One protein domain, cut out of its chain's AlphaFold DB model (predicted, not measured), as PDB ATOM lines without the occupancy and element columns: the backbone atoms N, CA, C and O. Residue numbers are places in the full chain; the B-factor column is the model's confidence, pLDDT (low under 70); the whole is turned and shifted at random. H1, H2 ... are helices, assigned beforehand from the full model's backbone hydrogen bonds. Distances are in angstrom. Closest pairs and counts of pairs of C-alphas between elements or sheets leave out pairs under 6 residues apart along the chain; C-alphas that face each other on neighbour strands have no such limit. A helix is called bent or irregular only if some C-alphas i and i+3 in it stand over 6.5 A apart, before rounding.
ATOM      1  N   ALA A   2     211.145 283.350 256.997       79.50
ATOM      2  CA  ALA A   2     212.596 283.319 257.040       79.50
ATOM      3  C   ALA A   2     213.188 284.548 256.333       79.50
ATOM      4  O   ALA A   2     212.917 284.801 255.159       79.50
ATOM      5  N   ALA A   3     214.008 285.322 257.046       84.94
ATOM      6  CA  ALA A   3     214.688 286.485 256.485       84.94
ATOM      7  C   ALA A   3     215.938 286.048 255.701       84.94
ATOM      8  O   ALA A   3     217.026 285.919 256.264       84.94
ATOM      9  N   THR A   4     215.800 285.827 254.392       83.38
ATOM     10  CA  THR A   4     216.888 285.328 253.524       83.38
ATOM     11  C   THR A   4     217.951 286.378 253.184       83.38
ATOM     12  O   THR A   4     219.042 286.029 252.739       83.38
ATOM     13  N   THR A   5     217.684 287.659 253.451       84.31
ATOM     14  CA  THR A   5     218.626 288.784 253.268       84.31
ATOM     15  C   THR A   5     219.025 289.457 254.586       84.31
ATOM     16  O   THR A   5     219.806 290.405 254.587       84.31
ATOM     17  N   GLY A   6     218.502 288.972 255.717       87.94
ATOM     18  CA  GLY A   6     218.754 289.531 257.046       87.94
ATOM     19  C   GLY A   6     220.068 289.061 257.674       87.94
ATOM     20  O   GLY A   6     220.871 288.368 257.044       87.94
ATOM     21  N   TYR A   7     220.251 289.407 258.953       91.88
ATOM     22  CA  TYR A   7     221.419 289.037 259.765       91.88
ATOM     23  C   TYR A   7     221.676 287.519 259.767       91.88
ATOM     24  O   TYR A   7     222.753 287.071 259.387       91.88
ATOM     25  N   ARG A   8     220.658 286.727 260.113       92.88
ATOM     26  CA  ARG A   8     220.617 285.259 260.025       92.88
ATOM     27  C   ARG A   8     219.237 284.844 259.505       92.88
ATOM     28  O   ARG A   8     218.288 285.620 259.622       92.88
ATOM     29  N   THR A   9     219.130 283.666 258.902       91.12
ATOM     30  CA  THR A   9     217.852 283.120 258.424       91.12
ATOM     31  C   THR A   9     217.261 282.138 259.428       91.12
ATOM     32  O   THR A   9     216.039 282.093 259.574       91.12
ATOM     33  N   MET A  10     218.106 281.407 260.161       87.31
ATOM     34  CA  MET A  10     217.688 280.487 261.221       87.31
ATOM     35  C   MET A  10     218.170 280.948 262.598       87.31
ATOM     36  O   MET A  10     219.288 281.433 262.752       87.31
ATOM     37  N   TYR A  11     217.314 280.752 263.601       89.94
ATOM     38  CA  TYR A  11     217.581 281.056 265.010       89.94
ATOM     39  C   TYR A  11     217.124 279.874 265.878       89.94
ATOM     40  O   TYR A  11     216.093 279.965 266.548       89.94
ATOM     41  N   PRO A  12     217.811 278.721 265.809       92.50
ATOM     42  CA  PRO A  12     217.386 277.540 266.546       92.50
ATOM     43  C   PRO A  12     217.619 277.730 268.044       92.50
ATOM     44  O   PRO A  12     218.683 278.182 268.470       92.50
ATOM     45  N   ALA A  13     216.644 277.310 268.839       93.38
ATOM     46  CA  ALA A  13     216.723 277.310 270.290       93.38
ATOM     47  C   ALA A  13     216.210 275.981 270.847       93.38
ATOM     48  O   ALA A  13     215.357 275.327 270.241       93.38
ATOM     49  N   VAL A  14     216.709 275.601 272.020       94.44
ATOM     50  CA  VAL A  14     216.233 274.409 272.724       94.44
ATOM     51  C   VAL A  14     214.958 274.731 273.503       94.44
ATOM     52  O   VAL A  14     214.971 275.552 274.425       94.44
ATOM     53  N   LEU A  15     213.870 274.038 273.160       91.12
ATOM     54  CA  LEU A  15     212.597 274.105 273.879       91.12
ATOM     55  C   LEU A  15     212.557 273.050 275.000       91.12
ATOM     56  O   LEU A  15     212.740 271.865 274.711       91.12
ATOM     57  N   PRO A  16     212.304 273.438 276.266       86.69
ATOM     58  CA  PRO A  16     212.110 272.485 277.354       86.69
ATOM     59  C   PRO A  16     210.867 271.597 277.153       86.69
ATOM     60  O   PRO A  16     209.891 272.042 276.533       86.69
ATOM     61  N   PRO A  17     210.848 270.376 277.719       86.19
ATOM     62  CA  PRO A  17     209.664 269.520 277.714       86.19
ATOM     63  C   PRO A  17     208.425 270.234 278.271       86.19
ATOM     64  O   PRO A  17     208.509 270.948 279.268       86.19
ATOM     65  N   GLY A  18     207.272 270.025 277.630       87.25
ATOM     66  CA  GLY A  18     206.002 270.650 278.022       87.25
ATOM     67  C   GLY A  18     205.773 272.065 277.476       87.25
ATOM     68  O   GLY A  18     204.744 272.661 277.772       87.25
ATOM     69  N   THR A  19     206.694 272.604 276.669       89.38
ATOM     70  CA  THR A  19     206.486 273.889 275.984       89.38
ATOM     71  C   THR A  19     205.462 273.745 274.857       89.38
ATOM     72  O   THR A  19     205.611 272.888 273.989       89.38
ATOM     73  N   GLU A  20     204.468 274.631 274.826       92.06
ATOM     74  CA  GLU A  20     203.549 274.800 273.696       92.06
ATOM     75  C   GLU A  20     203.928 276.053 272.894       92.06
ATOM     76  O   GLU A  20     204.335 277.071 273.459       92.06
ATOM     77  N   HIS A  21     203.795 275.999 271.570       91.19
ATOM     78  CA  HIS A  21     204.034 277.143 270.692       91.19
ATOM     79  C   HIS A  21     202.993 277.209 269.571       91.19
ATOM     80  O   HIS A  21     202.334 276.228 269.236       91.19
ATOM     81  N   VAL A  22     202.838 278.395 268.980       91.25
ATOM     82  CA  VAL A  22     201.930 278.623 267.845       91.25
ATOM     83  C   VAL A  22     202.521 278.084 266.532       91.25
ATOM     84  O   VAL A  22     203.733 277.890 266.450       91.25
ATOM     85  N   ASP A  23     201.697 277.912 265.484       86.31
ATOM     86  CA  ASP A  23     202.131 277.383 264.164       86.31
ATOM     87  C   ASP A  23     203.273 278.187 263.527       86.31
ATOM     88  O   ASP A  23     204.051 277.642 262.760       86.31
ATOM     89  N   ALA A  24     203.415 279.477 263.848       85.56
ATOM     90  CA  ALA A  24     204.500 280.300 263.309       85.56
ATOM     91  C   ALA A  24     205.900 279.904 263.827       85.56
ATOM     92  O   ALA A  24     206.903 280.339 263.256       85.56
ATOM     93  N   VAL A  25     205.973 279.108 264.898       87.56
ATOM     94  CA  VAL A  25     207.201 278.499 265.419       87.56
ATOM     95  C   VAL A  25     207.217 277.033 264.998       87.56
ATOM     96  O   VAL A  25     206.232 276.322 265.173       87.56
ATOM     97  N   PHE A  26     208.351 276.574 264.472       87.56
ATOM     98  CA  PHE A  26     208.532 275.184 264.063       87.56
ATOM     99  C   PHE A  26     209.558 274.502 264.954       87.56
ATOM    100  O   PHE A  26     210.644 275.033 265.182       87.56
ATOM    101  N   SER A  27     209.215 273.309 265.428       89.94
ATOM    102  CA  SER A  27     210.086 272.454 266.228       89.94
ATOM    103  C   SER A  27     210.427 271.180 265.464       89.94
ATOM    104  O   SER A  27     209.574 270.611 264.782       89.94
ATOM    105  N   ALA A  28     211.644 270.684 265.646       88.94
ATOM    106  CA  ALA A  28     212.071 269.377 265.169       88.94
ATOM    107  C   ALA A  28     212.859 268.667 266.273       88.94
ATOM    108  O   ALA A  28     213.511 269.310 267.094       88.94
ATOM    109  N   SER A  29     212.786 267.339 266.301       90.12
ATOM    110  CA  SER A  29     213.545 266.502 267.230       90.12
ATOM    111  C   SER A  29     213.931 265.187 266.563       90.12
ATOM    112  O   SER A  29     213.295 264.756 265.599       90.12
ATOM    113  N   SER A  30     214.992 264.561 267.062       87.81
ATOM    114  CA  SER A  30     215.350 263.197 266.691       87.81
ATOM    115  C   SER A  30     214.444 262.210 267.420       87.81
ATOM    116  O   SER A  30     214.279 262.284 268.637       87.81
ATOM    117  N   THR A  31     213.909 261.235 266.689       86.69
ATOM    118  CA  THR A  31     213.140 260.116 267.257       86.69
ATOM    119  C   THR A  31     214.023 259.040 267.887       86.69
ATOM    120  O   THR A  31     213.505 258.100 268.482       86.69
ATOM    121  N   HIS A  32     215.346 259.139 267.727       85.94
ATOM    122  CA  HIS A  32     216.291 258.102 268.141       85.94
ATOM    123  C   HIS A  32     217.044 258.449 269.424       85.94
ATOM    124  O   HIS A  32     217.332 257.555 270.214       85.94
ATOM    125  N   SER A  33     217.408 259.719 269.623       91.06
ATOM    126  CA  SER A  33     218.212 260.127 270.775       91.06
ATOM    127  C   SER A  33     218.121 261.624 271.058       91.06
ATOM    128  O   SER A  33     218.013 262.441 270.142       91.06
ATOM    129  N   LEU A  34     218.259 261.990 272.335       91.50
ATOM    130  CA  LEU A  34     218.355 263.385 272.761       91.50
ATOM    131  C   LEU A  34     219.572 264.083 272.137       91.50
ATOM    132  O   LEU A  34     219.460 265.196 271.629       91.50
ATOM    133  N   ARG A  35     220.712 263.383 272.078       92.44
ATOM    134  CA  ARG A  35     221.928 263.862 271.406       92.44
ATOM    135  C   ARG A  35     221.664 264.233 269.947       92.44
ATOM    136  O   ARG A  35     222.080 265.302 269.521       92.44
ATOM    137  N   GLY A  36     220.920 263.413 269.201       91.94
ATOM    138  CA  GLY A  36     220.569 263.708 267.809       91.94
ATOM    139  C   GLY A  36     219.758 265.000 267.652       91.94
ATOM    140  O   GLY A  36     219.977 265.751 266.706       91.94
ATOM    141  N   THR A  37     218.872 265.308 268.605       92.81
ATOM    142  CA  THR A  37     218.140 266.587 268.637       92.81
ATOM    143  C   THR A  37     219.086 267.774 268.821       92.81
ATOM    144  O   THR A  37     218.935 268.794 268.152       92.81
ATOM    145  N   ILE A  38     220.093 267.642 269.685       95.12
ATOM    146  CA  ILE A  38     221.084 268.699 269.925       95.12
ATOM    147  C   ILE A  38     222.050 268.853 268.748       95.12
ATOM    148  O   ILE A  38     222.366 269.983 268.386       95.12
ATOM    149  N   VAL A  39     222.443 267.762 268.084       94.69
ATOM    150  CA  VAL A  39     223.212 267.815 266.828       94.69
ATOM    151  C   VAL A  39     222.428 268.544 265.737       94.69
ATOM    152  O   VAL A  39     222.985 269.408 265.065       94.69
ATOM    153  N   LEU A  40     221.127 268.265 265.594       92.69
ATOM    154  CA  LEU A  40     220.260 268.997 264.667       92.69
ATOM    155  C   LEU A  40     220.216 270.496 265.000       92.69
ATOM    156  O   LEU A  40     220.334 271.324 264.098       92.69
ATOM    157  N   GLY A  41     220.076 270.851 266.280       94.31
ATOM    158  CA  GLY A  41     220.093 272.243 266.735       94.31
ATOM    159  C   GLY A  41     221.424 272.946 266.451       94.31
ATOM    160  O   GLY A  41     221.424 274.053 265.910       94.31
ATOM    161  N   ALA A  42     222.547 272.284 266.736       95.50
ATOM    162  CA  ALA A  42     223.888 272.788 266.448       95.50
ATOM    163  C   ALA A  42     224.097 272.985 264.941       95.50
ATOM    164  O   ALA A  42     224.522 274.054 264.511       95.50
ATOM    165  N   MET A  43     223.709 272.003 264.122       94.25
ATOM    166  CA  MET A  43     223.753 272.126 262.667       94.25
ATOM    167  C   MET A  43     222.918 273.315 262.192       94.25
ATOM    168  O   MET A  43     223.435 274.170 261.479       94.25
ATOM    169  N   ALA A  44     221.660 273.426 262.626       93.12
ATOM    170  CA  ALA A  44     220.779 274.533 262.259       93.12
ATOM    171  C   ALA A  44     221.316 275.906 262.711       93.12
ATOM    172  O   ALA A  44     220.955 276.931 262.133       93.12
ATOM    173  N   ALA A  45     222.174 275.949 263.736       95.19
ATOM    174  CA  ALA A  45     222.793 277.177 264.231       95.19
ATOM    175  C   ALA A  45     224.016 277.598 263.403       95.19
ATOM    176  O   ALA A  45     224.465 278.743 263.520       95.19
ATOM    177  N   SER A  46     224.544 276.711 262.558       96.50
ATOM    178  CA  SER A  46     225.724 276.975 261.738       96.50
ATOM    179  C   SER A  46     225.436 277.905 260.553       96.50
ATOM    180  O   SER A  46     224.322 277.979 260.026       96.50
ATOM    181  N   LEU A  47     226.473 278.601 260.096       96.62
ATOM    182  CA  LEU A  47     226.481 279.406 258.879       96.62
ATOM    183  C   LEU A  47     226.286 278.537 257.636       96.62
ATOM    184  O   LEU A  47     225.640 278.984 256.695       96.62
ATOM    185  N   LEU A  48     226.791 277.300 257.630       96.06
ATOM    186  CA  LEU A  48     226.629 276.386 256.497       96.06
ATOM    187  C   LEU A  48     225.165 275.971 256.312       96.06
ATOM    188  O   LEU A  48     224.649 276.027 255.195       96.06
ATOM    189  N   ALA A  49     224.466 275.639 257.400       93.88
ATOM    190  CA  ALA A  49     223.037 275.352 257.343       93.88
ATOM    191  C   ALA A  49     222.220 276.593 256.958       93.88
ATOM    192  O   ALA A  49     221.341 276.519 256.103       93.88
ATOM    193  N   ASP A  50     222.522 277.755 257.546       94.31
ATOM    194  CA  ASP A  50     221.843 279.016 257.217       94.31
ATOM    195  C   ASP A  50     222.039 279.389 255.734       94.31
ATOM    196  O   ASP A  50     221.078 279.736 255.047       94.31
ATOM    197  N   PHE A  51     223.252 279.205 255.202       94.19
ATOM    198  CA  PHE A  51     223.564 279.386 253.784       94.19
ATOM    199  C   PHE A  51     222.751 278.438 252.897       94.19
ATOM    200  O   PHE A  51     222.128 278.885 251.933       94.19
ATOM    201  N   GLN A  52     222.690 277.150 253.246       92.19
ATOM    202  CA  GLN A  52     221.895 276.168 252.511       92.19
ATOM    203  C   GLN A  52     220.417 276.582 252.433       92.19
ATOM    204  O   GLN A  52     219.802 276.520 251.364       92.19
ATOM    205  N   ILE A  53     219.852 277.065 253.544       90.50
ATOM    206  CA  ILE A  53     218.475 277.561 253.577       90.50
ATOM    207  C   ILE A  53     218.312 278.820 252.724       90.50
ATOM    208  O   ILE A  53     217.352 278.896 251.953       90.50
ATOM    209  N   ARG A  54     219.243 279.779 252.782       90.69
ATOM    210  CA  ARG A  54     219.186 280.988 251.940       90.69
ATOM    211  C   ARG A  54     219.164 280.663 250.456       90.69
ATOM    212  O   ARG A  54     218.324 281.202 249.741       90.69
ATOM    213  N   VAL A  55     220.033 279.760 250.005       90.25
ATOM    214  CA  VAL A  55     220.106 279.367 248.588       90.25
ATOM    215  C   VAL A  55     218.854 278.607 248.150       90.25
ATOM    216  O   VAL A  55     218.438 278.732 247.002       90.25
ATOM    217  N   SER A  56     218.194 277.882 249.061       87.69
ATOM    218  CA  SER A  56     216.924 277.213 248.757       87.69
ATOM    219  C   SER A  56     215.764 278.179 248.464       87.69
ATOM    220  O   SER A  56     214.750 277.758 247.912       87.69
ATOM    221  N   GLY A  57     215.886 279.461 248.841       82.81
ATOM    222  CA  GLY A  57     214.871 280.491 248.602       82.81
ATOM    223  C   GLY A  57     213.573 280.314 249.400       82.81
ATOM    224  O   GLY A  57     212.587 280.993 249.119       82.81
ATOM    225  N   LYS A  58     213.548 279.410 250.386       82.88
ATOM    226  CA  LYS A  58     212.353 279.117 251.186       82.88
ATOM    227  C   LYS A  58     211.993 280.285 252.105       82.88
ATOM    228  O   LYS A  58     212.811 280.743 252.899       82.88
ATOM    229  N   SER A  59     210.739 280.730 252.022       80.75
ATOM    230  CA  SER A  59     210.183 281.776 252.886       80.75
ATOM    231  C   SER A  59     209.702 281.250 254.230       80.75
ATOM    232  O   SER A  59     209.631 282.024 255.177       80.75
ATOM    233  N   ASP A  60     209.376 279.964 254.346       85.06
ATOM    234  CA  ASP A  60     208.879 279.352 255.576       85.06
ATOM    235  C   ASP A  60     209.573 278.014 255.815       85.06
ATOM    236  O   ASP A  60     209.680 277.180 254.919       85.06
ATOM    237  N   LEU A  61     210.069 277.829 257.039       86.12
ATOM    238  CA  LEU A  61     210.884 276.678 257.413       86.12
ATOM    239  C   LEU A  61     209.976 275.579 257.966       86.12
ATOM    240  O   LEU A  61     209.693 275.545 259.158       86.12
ATOM    241  N   ARG A  62     209.464 274.716 257.085       85.81
ATOM    242  CA  ARG A  62     208.571 273.597 257.435       85.81
ATOM    243  C   ARG A  62     209.348 272.271 257.503       85.81
ATOM    244  O   ARG A  62     210.572 272.249 257.413       85.81
ATOM    245  N   GLY A  63     208.653 271.144 257.676       81.75
ATOM    246  CA  GLY A  63     209.289 269.824 257.817       81.75
ATOM    247  C   GLY A  63     210.214 269.428 256.653       81.75
ATOM    248  O   GLY A  63     211.248 268.804 256.867       81.75
ATOM    249  N   ASP A  64     209.911 269.878 255.436       82.00
ATOM    250  CA  ASP A  64     210.739 269.712 254.231       82.00
ATOM    251  C   ASP A  64     212.069 270.502 254.275       82.00
ATOM    252  O   ASP A  64     212.973 270.298 253.465       82.00
ATOM    253  N   THR A  65     212.189 271.455 255.198       80.62
ATOM    254  CA  THR A  65     213.438 272.161 255.506       80.62
ATOM    255  C   THR A  65     214.346 271.272 256.346       80.62
ATOM    256  O   THR A  65     215.542 271.205 256.092       80.62
ATOM    257  N   GLY A  66     213.781 270.511 257.288       75.50
ATOM    258  CA  GLY A  66     214.539 269.525 258.057       75.50
ATOM    259  C   GLY A  66     215.144 268.433 257.173       75.50
ATOM    260  O   GLY A  66     216.276 268.029 257.401       75.50
ATOM    261  N   SER A  67     214.442 268.011 256.114       79.50
ATOM    262  CA  SER A  67     214.924 266.947 255.219       79.50
ATOM    263  C   SER A  67     216.110 267.336 254.336       79.50
ATOM    264  O   SER A  67     216.726 266.451 253.750       79.50
ATOM    265  N   ILE A  68     216.409 268.631 254.186       82.81
ATOM    266  CA  ILE A  68     217.573 269.077 253.406       82.81
ATOM    267  C   ILE A  68     218.816 269.289 254.271       82.81
ATOM    268  O   ILE A  68     219.915 269.315 253.726       82.81
ATOM    269  N   LEU A  69     218.672 269.421 255.593       84.25
ATOM    270  CA  LEU A  69     219.810 269.618 256.485       84.25
ATOM    271  C   LEU A  69     220.597 268.315 256.640       84.25
ATOM    272  O   LEU A  69     220.061 267.292 257.064       84.25
ATOM    273  N   SER A  70     221.891 268.371 256.338       84.19
ATOM    274  CA  SER A  70     222.815 267.283 256.655       84.19
ATOM    275  C   SER A  70     222.969 267.163 258.167       84.19
ATOM    276  O   SER A  70     223.144 268.172 258.840       84.19
ATOM    277  N   LEU A  71     222.956 265.947 258.706       85.44
ATOM    278  CA  LEU A  71     223.276 265.694 260.112       85.44
ATOM    279  C   LEU A  71     224.695 265.130 260.196       85.44
ATOM    280  O   LEU A  71     224.860 263.915 260.069       85.44
ATOM    281  N   PRO A  72     225.723 265.987 260.337       85.69
ATOM    282  CA  PRO A  72     227.085 265.505 260.466       85.69
ATOM    283  C   PRO A  72     227.252 264.705 261.760       85.69
ATOM    284  O   PRO A  72     226.595 264.960 262.772       85.69
ATOM    285  N   SER A  73     228.173 263.750 261.724       87.25
ATOM    286  CA  SER A  73     228.576 262.929 262.864       87.25
ATOM    287  C   SER A  73     230.095 262.897 262.960       87.25
ATOM    288  O   SER A  73     230.769 263.042 261.942       87.25
ATOM    289  N   GLY A  74     230.634 262.649 264.150       88.12
ATOM    290  CA  GLY A  74     232.072 262.517 264.373       88.12
ATOM    291  C   GLY A  74     232.549 263.328 265.572       88.12
ATOM    292  O   GLY A  74     231.797 264.115 266.149       88.12
ATOM    293  N   LEU A  75     233.825 263.160 265.922       85.12
ATOM    294  CA  LEU A  75     234.410 263.733 267.138       85.12
ATOM    295  C   LEU A  75     234.272 265.260 267.213       85.12
ATOM    296  O   LEU A  75     233.963 265.776 268.285       85.12
ATOM    297  N   ALA A  76     234.423 265.971 266.088       89.31
ATOM    298  CA  ALA A  76     234.230 267.423 266.038       89.31
ATOM    299  C   ALA A  76     232.810 267.835 266.454       89.31
ATOM    300  O   ALA A  76     232.611 268.790 267.202       89.31
ATOM    301  N   ILE A  77     231.801 267.088 266.010       93.31
ATOM    302  CA  ILE A  77     230.414 267.357 266.383       93.31
ATOM    303  C   ILE A  77     230.192 267.021 267.854       93.31
ATOM    304  O   ILE A  77     229.702 267.858 268.615       93.31
ATOM    305  N   ASP A  78     230.582 265.814 268.256       88.69
ATOM    306  CA  ASP A  78     230.250 265.275 269.571       88.69
ATOM    307  C   ASP A  78     230.955 266.006 270.713       88.69
ATOM    308  O   ASP A  78     230.354 266.211 271.769       88.69
ATOM    309  N   ARG A  79     232.214 266.408 270.512       90.19
ATOM    310  CA  ARG A  79     233.039 267.012 271.566       90.19
ATOM    311  C   ARG A  79     233.076 268.532 271.533       90.19
ATOM    312  O   ARG A  79     233.405 269.126 272.553       90.19
ATOM    313  N   LEU A  80     232.745 269.160 270.404       94.44
ATOM    314  CA  LEU A  80     232.898 270.608 270.244       94.44
ATOM    315  C   LEU A  80     231.570 271.278 269.900       94.44
ATOM    316  O   LEU A  80     231.084 272.093 270.684       94.44
ATOM    317  N   ALA A  81     230.929 270.901 268.788       95.12
ATOM    318  CA  ALA A  81     229.692 271.558 268.354       95.12
ATOM    319  C   ALA A  81     228.533 271.364 269.351       95.12
ATOM    320  O   ALA A  81     227.812 272.319 269.649       95.12
ATOM    321  N   VAL A  82     228.361 270.152 269.891       95.62
ATOM    322  CA  VAL A  82     227.301 269.836 270.864       95.62
ATOM    323  C   VAL A  82     227.479 270.625 272.170       95.62
ATOM    324  O   VAL A  82     226.549 271.355 272.531       95.62
ATOM    325  N   PRO A  83     228.638 270.581 272.864       95.88
ATOM    326  CA  PRO A  83     228.850 271.407 274.052       95.88
ATOM    327  C   PRO A  83     228.737 272.908 273.772       95.88
ATOM    328  O   PRO A  83     228.112 273.620 274.556       95.88
ATOM    329  N   ALA A  84     229.265 273.399 272.646       97.31
ATOM    330  CA  ALA A  84     229.147 274.806 272.258       97.31
ATOM    331  C   ALA A  84     227.681 275.240 272.125       97.31
ATOM    332  O   ALA A  84     227.263 276.247 272.703       97.31
ATOM    333  N   TYR A  85     226.869 274.444 271.424       97.69
ATOM    334  CA  TYR A  85     225.447 274.722 271.251       97.69
ATOM    335  C   TYR A  85     224.682 274.681 272.580       97.69
ATOM    336  O   TYR A  85     223.845 275.552 272.836       97.69
ATOM    337  N   LEU A  86     224.999 273.723 273.458       97.38
ATOM    338  CA  LEU A  86     224.421 273.655 274.799       97.38
ATOM    339  C   LEU A  86     224.806 274.880 275.636       97.38
ATOM    340  O   LEU A  86     223.924 275.506 276.213       97.38
ATOM    341  N   ARG A  87     226.069 275.320 275.640       97.62
ATOM    342  CA  ARG A  87     226.496 276.533 276.371       97.62
ATOM    343  C   ARG A  87     225.800 277.805 275.880       97.62
ATOM    344  O   ARG A  87     225.595 278.733 276.663       97.62
ATOM    345  N   LEU A  88     225.421 277.861 274.604       97.19
ATOM    346  CA  LEU A  88     224.664 278.980 274.033       97.19
ATOM    347  C   LEU A  88     223.180 278.987 274.454       97.19
ATOM    348  O   LEU A  88     222.581 280.067 274.463       97.19
ATOM    349  N   ASN A  89     222.607 277.826 274.811       96.19
ATOM    350  CA  ASN A  89     221.173 277.625 275.084       96.19
ATOM    351  C   ASN A  89     220.826 277.351 276.559       96.19
ATOM    352  O   ASN A  89     219.779 277.790 277.031       96.19
ATOM    353  N   CYS A  90     221.677 276.645 277.302       95.75
ATOM    354  CA  CYS A  90     221.461 276.218 278.687       95.75
ATOM    355  C   CYS A  90     221.701 277.370 279.680       95.75
ATOM    356  O   CYS A  90     222.567 277.303 280.553       95.75
ATOM    357  N   LEU A  91     220.947 278.463 279.524       94.38
ATOM    358  CA  LEU A  91     221.195 279.757 280.176       94.38
ATOM    359  C   LEU A  91     220.832 279.805 281.669       94.38
ATOM    360  O   LEU A  91     221.298 280.693 282.389       94.38
ATOM    361  N   THR A  92     219.990 278.882 282.129       94.69
ATOM    362  CA  THR A  92     219.467 278.834 283.502       94.69
ATOM    363  C   THR A  92     219.467 277.402 284.030       94.69
ATOM    364  O   THR A  92     219.515 276.457 283.243       94.69
ATOM    365  N   GLY A  93     219.330 277.242 285.351       94.12
ATOM    366  CA  GLY A  93     219.302 275.926 286.000       94.12
ATOM    367  C   GLY A  93     218.139 275.034 285.560       94.12
ATOM    368  O   GLY A  93     218.193 273.825 285.748       94.12
ATOM    369  N   ALA A  94     217.120 275.588 284.891       93.81
ATOM    370  CA  ALA A  94     216.060 274.794 284.269       93.81
ATOM    371  C   ALA A  94     216.585 273.849 283.167       93.81
ATOM    372  O   ALA A  94     215.934 272.859 282.847       93.81
ATOM    373  N   TYR A  95     217.760 274.140 282.602       95.06
ATOM    374  CA  TYR A  95     218.423 273.306 281.601       95.06
ATOM    375  C   TYR A  95     219.418 272.300 282.197       95.06
ATOM    376  O   TYR A  95     220.015 271.544 281.430       95.06
ATOM    377  N   ALA A  96     219.596 272.266 283.525       95.88
ATOM    378  CA  ALA A  96     220.559 271.382 284.179       95.88
ATOM    379  C   ALA A  96     220.380 269.897 283.797       95.88
ATOM    380  O   ALA A  96     221.372 269.302 283.384       95.88
ATOM    381  N   PRO A  97     219.154 269.323 283.765       95.56
ATOM    382  CA  PRO A  97     218.982 267.919 283.381       95.56
ATOM    383  C   PRO A  97     219.494 267.607 281.968       95.56
ATOM    384  O   PRO A  97     220.164 266.603 281.759       95.56
ATOM    385  N   LEU A  98     219.226 268.492 280.998       95.44
ATOM    386  CA  LEU A  98     219.695 268.335 279.618       95.44
ATOM    387  C   LEU A  98     221.224 268.434 279.521       95.44
ATOM    388  O   LEU A  98     221.851 267.688 278.770       95.44
ATOM    389  N   TRP A  99     221.811 269.397 280.234       96.06
ATOM    390  CA  TRP A  99     223.253 269.615 280.250       96.06
ATOM    391  C   TRP A  99     223.988 268.408 280.836       96.06
ATOM    392  O   TRP A  99     224.897 267.872 280.198       96.06
ATOM    393  N   GLU A 100     223.566 267.959 282.015       96.50
ATOM    394  CA  GLU A 100     224.181 266.851 282.748       96.50
ATOM    395  C   GLU A 100     224.059 265.530 281.984       96.50
ATOM    396  O   GLU A 100     225.035 264.792 281.890       96.50
ATOM    397  N   GLU A 101     222.909 265.267 281.353       95.06
ATOM    398  CA  GLU A 101     222.698 264.056 280.550       95.06
ATOM    399  C   GLU A 101     223.643 263.973 279.341       95.06
ATOM    400  O   GLU A 101     224.114 262.892 278.990       95.06
ATOM    401  N   LEU A 102     223.923 265.097 278.674       94.88
ATOM    402  CA  LEU A 102     224.670 265.090 277.410       94.88
ATOM    403  C   LEU A 102     226.164 265.362 277.553       94.88
ATOM    404  O   LEU A 102     226.930 264.972 276.662       94.88
ATOM    405  N   THR A 103     226.563 266.052 278.620       94.38
ATOM    406  CA  THR A 103     227.959 266.430 278.875       94.38
ATOM    407  C   THR A 103     228.604 265.626 279.993       94.38
ATOM    408  O   THR A 103     229.825 265.658 280.097       94.38
ATOM    409  N   GLU A 104     227.813 264.928 280.817       94.81
ATOM    410  CA  GLU A 104     228.280 264.212 282.013       94.81
ATOM    411  C   GLU A 104     228.977 265.134 283.037       94.81
ATOM    412  O   GLU A 104     229.765 264.687 283.871       94.81
ATOM    413  N   THR A 105     228.678 266.438 282.993       95.81
ATOM    414  CA  THR A 105     229.192 267.452 283.928       95.81
ATOM    415  C   THR A 105     228.051 268.201 284.603       95.81
ATOM    416  O   THR A 105     227.011 268.414 283.985       95.81
ATOM    417  N   GLU A 106     228.246 268.617 285.856       97.00
ATOM    418  CA  GLU A 106     227.253 269.393 286.614       97.00
ATOM    419  C   GLU A 106     226.968 270.737 285.932       97.00
ATOM    420  O   GLU A 106     227.887 271.425 285.471       97.00
ATOM    421  N   TRP A 107     225.693 271.132 285.868       97.31
ATOM    422  CA  TRP A 107     225.362 272.481 285.423       97.31
ATOM    423  C   TRP A 107     225.661 273.489 286.535       97.31
ATOM    424  O   TRP A 107     225.137 273.389 287.642       97.31
ATOM    425  N   THR A 108     226.437 274.526 286.220       97.31
ATOM    426  CA  THR A 108     226.695 275.646 287.133       97.31
ATOM    427  C   THR A 108     226.342 276.979 286.471       97.31
ATOM    428  O   THR A 108     226.249 277.061 285.239       97.31
ATOM    429  N   PRO A 109     226.170 278.071 287.240       96.62
ATOM    430  CA  PRO A 109     225.969 279.395 286.667       96.62
ATOM    431  C   PRO A 109     227.058 279.826 285.676       96.62
ATOM    432  O   PRO A 109     226.774 280.693 284.859       96.62
ATOM    433  N   GLU A 110     228.251 279.235 285.687       95.00
ATOM    434  CA  GLU A 110     229.384 279.527 284.796       95.00
ATOM    435  C   GLU A 110     229.317 278.794 283.445       95.00
ATOM    436  O   GLU A 110     230.001 279.192 282.502       95.00
ATOM    437  N   VAL A 111     228.486 277.753 283.323       95.19
ATOM    438  CA  VAL A 111     228.296 276.985 282.081       95.19
ATOM    439  C   VAL A 111     227.893 277.870 280.892       95.19
ATOM    440  O   VAL A 111     228.570 277.829 279.853       95.19
ATOM    441  N   PRO A 112     226.807 278.665 280.972       96.31
ATOM    442  CA  PRO A 112     226.363 279.437 279.825       96.31
ATOM    443  C   PRO A 112     227.290 280.610 279.512       96.31
ATOM    444  O   PRO A 112     227.680 281.392 280.381       96.31
ATOM    445  N   VAL A 113     227.548 280.801 278.219       96.12
ATOM    446  CA  VAL A 113     228.301 281.953 277.714       96.12
ATOM    447  C   VAL A 113     227.386 283.178 277.630       96.12
ATOM    448  O   VAL A 113     226.394 283.200 276.892       96.12
ATOM    449  N   ARG A 114     227.690 284.200 278.441       93.75
ATOM    450  CA  ARG A 114     226.841 285.397 278.596       93.75
ATOM    451  C   ARG A 114     227.423 286.658 277.982       93.75
ATOM    452  O   ARG A 114     226.652 287.510 277.545       93.75
ATOM    453  N   THR A 115     228.745 286.795 277.958       96.00
ATOM    454  CA  THR A 115     229.376 287.969 277.351       96.00
ATOM    455  C   THR A 115     229.238 287.903 275.832       96.00
ATOM    456  O   THR A 115     229.118 286.823 275.246       96.00
ATOM    457  N   THR A 116     229.230 289.059 275.173       96.75
ATOM    458  CA  THR A 116     229.159 289.118 273.710       96.75
ATOM    459  C   THR A 116     230.353 288.405 273.088       96.75
ATOM    460  O   THR A 116     230.162 287.630 272.157       96.75
ATOM    461  N   LYS A 117     231.553 288.611 273.642       97.56
ATOM    462  CA  LYS A 117     232.791 287.980 273.175       97.56
ATOM    463  C   LYS A 117     232.741 286.453 273.272       97.56
ATOM    464  O   LYS A 117     232.978 285.786 272.270       97.56
ATOM    465  N   ASP A 118     232.372 285.901 274.427       97.62
ATOM    466  CA  ASP A 118     232.387 284.443 274.625       97.62
ATOM    467  C   ASP A 118     231.320 283.747 273.779       97.62
ATOM    468  O   ASP A 118     231.562 282.680 273.217       97.62
ATOM    469  N   ARG A 119     230.136 284.360 273.648       97.25
ATOM    470  CA  ARG A 119     229.071 283.850 272.771       97.25
ATOM    471  C   ARG A 119     229.525 283.824 271.322       97.25
ATOM    472  O   ARG A 119     229.354 282.816 270.650       97.25
ATOM    473  N   TRP A 120     230.118 284.920 270.872       96.62
ATOM    474  CA  TRP A 120     230.598 285.076 269.508       96.62
ATOM    475  C   TRP A 120     231.703 284.065 269.163       96.62
ATOM    476  O   TRP A 120     231.637 283.445 268.103       96.62
ATOM    477  N   HIS A 121     232.645 283.824 270.082       98.00
ATOM    478  CA  HIS A 121     233.692 282.810 269.909       98.00
ATOM    479  C   HIS A 121     233.092 281.395 269.911       98.00
ATOM    480  O   HIS A 121     233.377 280.585 269.037       98.00
ATOM    481  N   THR A 122     232.162 281.115 270.829       98.38
ATOM    482  CA  THR A 122     231.460 279.820 270.887       98.38
ATOM    483  C   THR A 122     230.671 279.536 269.601       98.38
ATOM    484  O   THR A 122     230.616 278.396 269.142       98.38
ATOM    485  N   GLU A 123     230.073 280.562 268.988       97.44
ATOM    486  CA  GLU A 123     229.438 280.449 267.672       97.44
ATOM    487  C   GLU A 123     230.463 280.099 266.580       97.44
ATOM    488  O   GLU A 123     230.179 279.244 265.743       97.44
ATOM    489  N   ASN A 124     231.648 280.712 266.564       98.31
ATOM    490  CA  ASN A 124     232.699 280.391 265.590       98.31
ATOM    491  C   ASN A 124     233.267 278.985 265.777       98.31
ATOM    492  O   ASN A 124     233.397 278.262 264.790       98.31
ATOM    493  N   LEU A 125     233.496 278.562 267.020       98.50
ATOM    494  CA  LEU A 125     233.906 277.200 267.352       98.50
ATOM    495  C   LEU A 125     232.892 276.174 266.831       98.50
ATOM    496  O   LEU A 125     233.267 275.192 266.192       98.50
ATOM    497  N   LEU A 126     231.595 276.433 267.021       98.12
ATOM    498  CA  LEU A 126     230.530 275.602 266.457       98.12
ATOM    499  C   LEU A 126     230.585 275.580 264.922       98.12
ATOM    500  O   LEU A 126     230.473 274.512 264.322       98.12
ATOM    501  N   ASN A 127     230.767 276.734 264.276       98.19
ATOM    502  CA  ASN A 127     230.851 276.823 262.815       98.19
ATOM    503  C   ASN A 127     232.052 276.059 262.246       98.19
ATOM    504  O   ASN A 127     231.893 275.341 261.260       98.19
ATOM    505  N   ALA A 128     233.222 276.184 262.873       98.38
ATOM    506  CA  ALA A 128     234.431 275.465 262.493       98.38
ATOM    507  C   ALA A 128     234.254 273.948 262.663       98.38
ATOM    508  O   ALA A 128     234.518 273.193 261.729       98.38
ATOM    509  N   ALA A 129     233.705 273.502 263.798       98.12
ATOM    510  CA  ALA A 129     233.422 272.089 264.048       98.12
ATOM    511  C   ALA A 129     232.462 271.487 263.004       98.12
ATOM    512  O   ALA A 129     232.691 270.382 262.509       98.12
ATOM    513  N   VAL A 130     231.403 272.219 262.634       97.31
ATOM    514  CA  VAL A 130     230.462 271.789 261.587       97.31
ATOM    515  C   VAL A 130     231.131 271.759 260.211       97.31
ATOM    516  O   VAL A 130     230.899 270.820 259.453       97.31
ATOM    517  N   ALA A 131     231.973 272.741 259.882       97.62
ATOM    518  CA  ALA A 131     232.693 272.766 258.610       97.62
ATOM    519  C   ALA A 131     233.647 271.575 258.466       97.62
ATOM    520  O   ALA A 131     233.577 270.872 257.458       97.62
ATOM    521  N   ILE A 132     234.440 271.282 259.501       97.31
ATOM    522  CA  ILE A 132     235.333 270.114 259.543       97.31
ATOM    523  C   ILE A 132     234.538 268.823 259.345       97.31
ATOM    524  O   ILE A 132     234.882 268.006 258.493       97.31
ATOM    525  N   ALA A 133     233.430 268.656 260.070       95.94
ATOM    526  CA  ALA A 133     232.616 267.447 259.979       95.94
ATOM    527  C   ALA A 133     231.940 267.253 258.608       95.94
ATOM    528  O   ALA A 133     231.617 266.128 258.234       95.94
ATOM    529  N   LEU A 134     231.719 268.336 257.857       95.19
ATOM    530  CA  LEU A 134     231.175 268.301 256.497       95.19
ATOM    531  C   LEU A 134     232.261 268.296 255.408       95.19
ATOM    532  O   LEU A 134     231.923 268.266 254.227       95.19
ATOM    533  N   GLY A 135     233.545 268.330 255.780       95.75
ATOM    534  CA  GLY A 135     234.660 268.403 254.835       95.75
ATOM    535  C   GLY A 135     234.748 269.735 254.080       95.75
ATOM    536  O   GLY A 135     235.262 269.772 252.965       95.75
ATOM    537  N   VAL A 136     234.222 270.819 254.655       97.31
ATOM    538  CA  VAL A 136     234.295 272.171 254.084       97.31
ATOM    539  C   VAL A 136     235.557 272.861 254.590       97.31
ATOM    540  O   VAL A 136     235.730 273.026 255.795       97.31
ATOM    541  N   GLY A 137     236.417 273.299 253.670       98.19
ATOM    542  CA  GLY A 137     237.654 273.997 254.013       98.19
ATOM    543  C   GLY A 137     237.409 275.362 254.665       98.19
ATOM    544  O   GLY A 137     236.422 276.043 254.381       98.19
ATOM    545  N   ILE A 138     238.345 275.793 255.512       98.50
ATOM    546  CA  ILE A 138     238.234 277.055 256.254       98.50
ATOM    547  C   ILE A 138     238.065 278.283 255.348       98.50
ATOM    548  O   ILE A 138     237.231 279.144 255.622       98.50
ATOM    549  N   GLU A 139     238.786 278.354 254.228       98.56
ATOM    550  CA  GLU A 139     238.662 279.495 253.313       98.56
ATOM    551  C   GLU A 139     237.300 279.527 252.600       98.56
ATOM    552  O   GLU A 139     236.770 280.611 252.352       98.56
ATOM    553  N   ASP A 140     236.677 278.369 252.353       98.56
ATOM    554  CA  ASP A 140     235.313 278.305 251.819       98.56
ATOM    555  C   ASP A 140     234.291 278.765 252.865       98.56
ATOM    556  O   ASP A 140     233.390 279.543 252.546       98.56
ATOM    557  N   LEU A 141     234.453 278.353 254.128       98.56
ATOM    558  CA  LEU A 141     233.610 278.822 255.230       98.56
ATOM    559  C   LEU A 141     233.705 280.349 255.396       98.56
ATOM    560  O   LEU A 141     232.676 281.026 255.477       98.56
ATOM    561  N   VAL A 142     234.921 280.903 255.394       98.56
ATOM    562  CA  VAL A 142     235.158 282.354 255.467       98.56
ATOM    563  C   VAL A 142     234.576 283.067 254.243       98.56
ATOM    564  O   VAL A 142     233.935 284.114 254.377       98.56
ATOM    565  N   MET A 143     234.721 282.499 253.043       98.38
ATOM    566  CA  MET A 143     234.120 283.045 251.825       98.38
ATOM    567  C   MET A 143     232.589 283.072 251.907       98.38
ATOM    568  O   MET A 143     231.979 284.083 251.539       98.38
ATOM    569  N   ILE A 144     231.963 281.999 252.395       97.81
ATOM    570  CA  ILE A 144     230.512 281.915 252.605       97.81
ATOM    571  C   ILE A 144     230.071 282.997 253.590       97.81
ATOM    572  O   ILE A 144     229.187 283.786 253.257       97.81
ATOM    573  N   TYR A 145     230.725 283.102 254.749       97.75
ATOM    574  CA  TYR A 145     230.480 284.159 255.734       97.75
ATOM    575  C   TYR A 145     230.509 285.553 255.088       97.75
ATOM    576  O   TYR A 145     229.526 286.296 255.145       97.75
ATOM    577  N   ARG A 146     231.605 285.885 254.402       96.75
ATOM    578  CA  ARG A 146     231.836 287.212 253.821       96.75
ATOM    579  C   ARG A 146     230.826 287.580 252.733       96.75
ATOM    580  O   ARG A 146     230.447 288.742 252.614       96.75
TER     581      ARG A 146
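AT A GLANCE: This is residues 2 to 146 of the 234 residues of an uncharacterized protein of Corynebacterium otitidis ATCC 51513 (UniProt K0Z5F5). A long helix, H6, lies beside H4, and H1 crosses H4 near the middle of the domain; H2 and H7 pack near the end of H6 where it finishes, while H5 sits toward the other end of the domain. A long unnamed stretch, residues 2 to 33, runs before H1, and its residues 17 to 23 stick out as a free loop. The printed part has 145 residues with seven named helices, H1 to H7 in order along the chain, and no named strand; its class is all helix. It is compact, with a radius of gyration of the C-alphas of 15.0 A and spans of 40 by 36 by 30 A.

IN THESE COORDINATES: Find C-alpha 116 at (229.159, 289.118, 273.710); from there H6, residues 116 to 133, runs 25.9 A to C-alpha 133 at (232.616, 267.447, 259.979). H4, residues 75 to 89, is 20.8 A long; it is neither bent nor irregular, but only just: C-alphas 79 and 82 are 6.4 A apart. H1, residues 34 to 45, begins at C-alpha 34 (218.355, 263.385, 272.761) and covers 16.8 A. Look next for H2, residues 47 to 56, H3, residues 63 to 66, and H7, residues 138 to 146. H5, residues 93 to 103, is irregular, with C-alphas 94 and 97 7.5 A apart.

HOW THE PARTS SIT: Start at H6, the hub, which touches H2, H4 and H7. It touches H4 at a shallow tilt of 29 degrees, opposite ways; the closest C-alphas, of Ala 81 and Leu 126, are 4.5 A apart. With residues 127 to 131 alone it touches H2, closest at the C-alphas of Leu 47 and Asn 127, 6.4 A. H6 and H7 only just touch, and only at the corner, with 3 pairs of C-alphas within 8 A; the closest are those of Ala 131 and Leu 141, 7.0 A. H7 also touches H2, closest at the C-alphas of Leu 47 and Tyr 145, 7.0 A. Move to H1, which touches H4 about perpendicular, at 78 degrees, with the C-alphas of Ala 42 and Tyr 85 5.4 A apart. H5 touches no helix but is near H4, the closest C-alphas being those of Leu 86 and Trp 99, 6.9 A. H3 touches no helix. Every O i to N i+4 pair is within hydrogen-bond range in H1, H2, H6 and H7, against 9 of 11 in H4 and 5 of 7 in H5; H3 is too short for such a pair.

THE WHOLE: The two C-alphas farthest apart are those of Gly 18 and Glu 139, 41.9 A. The printed part has no cut, and the link from H5 to H6, 12 residues, is long. The mean pLDDT of the printed part is 92.4, and no printed residue is under 70.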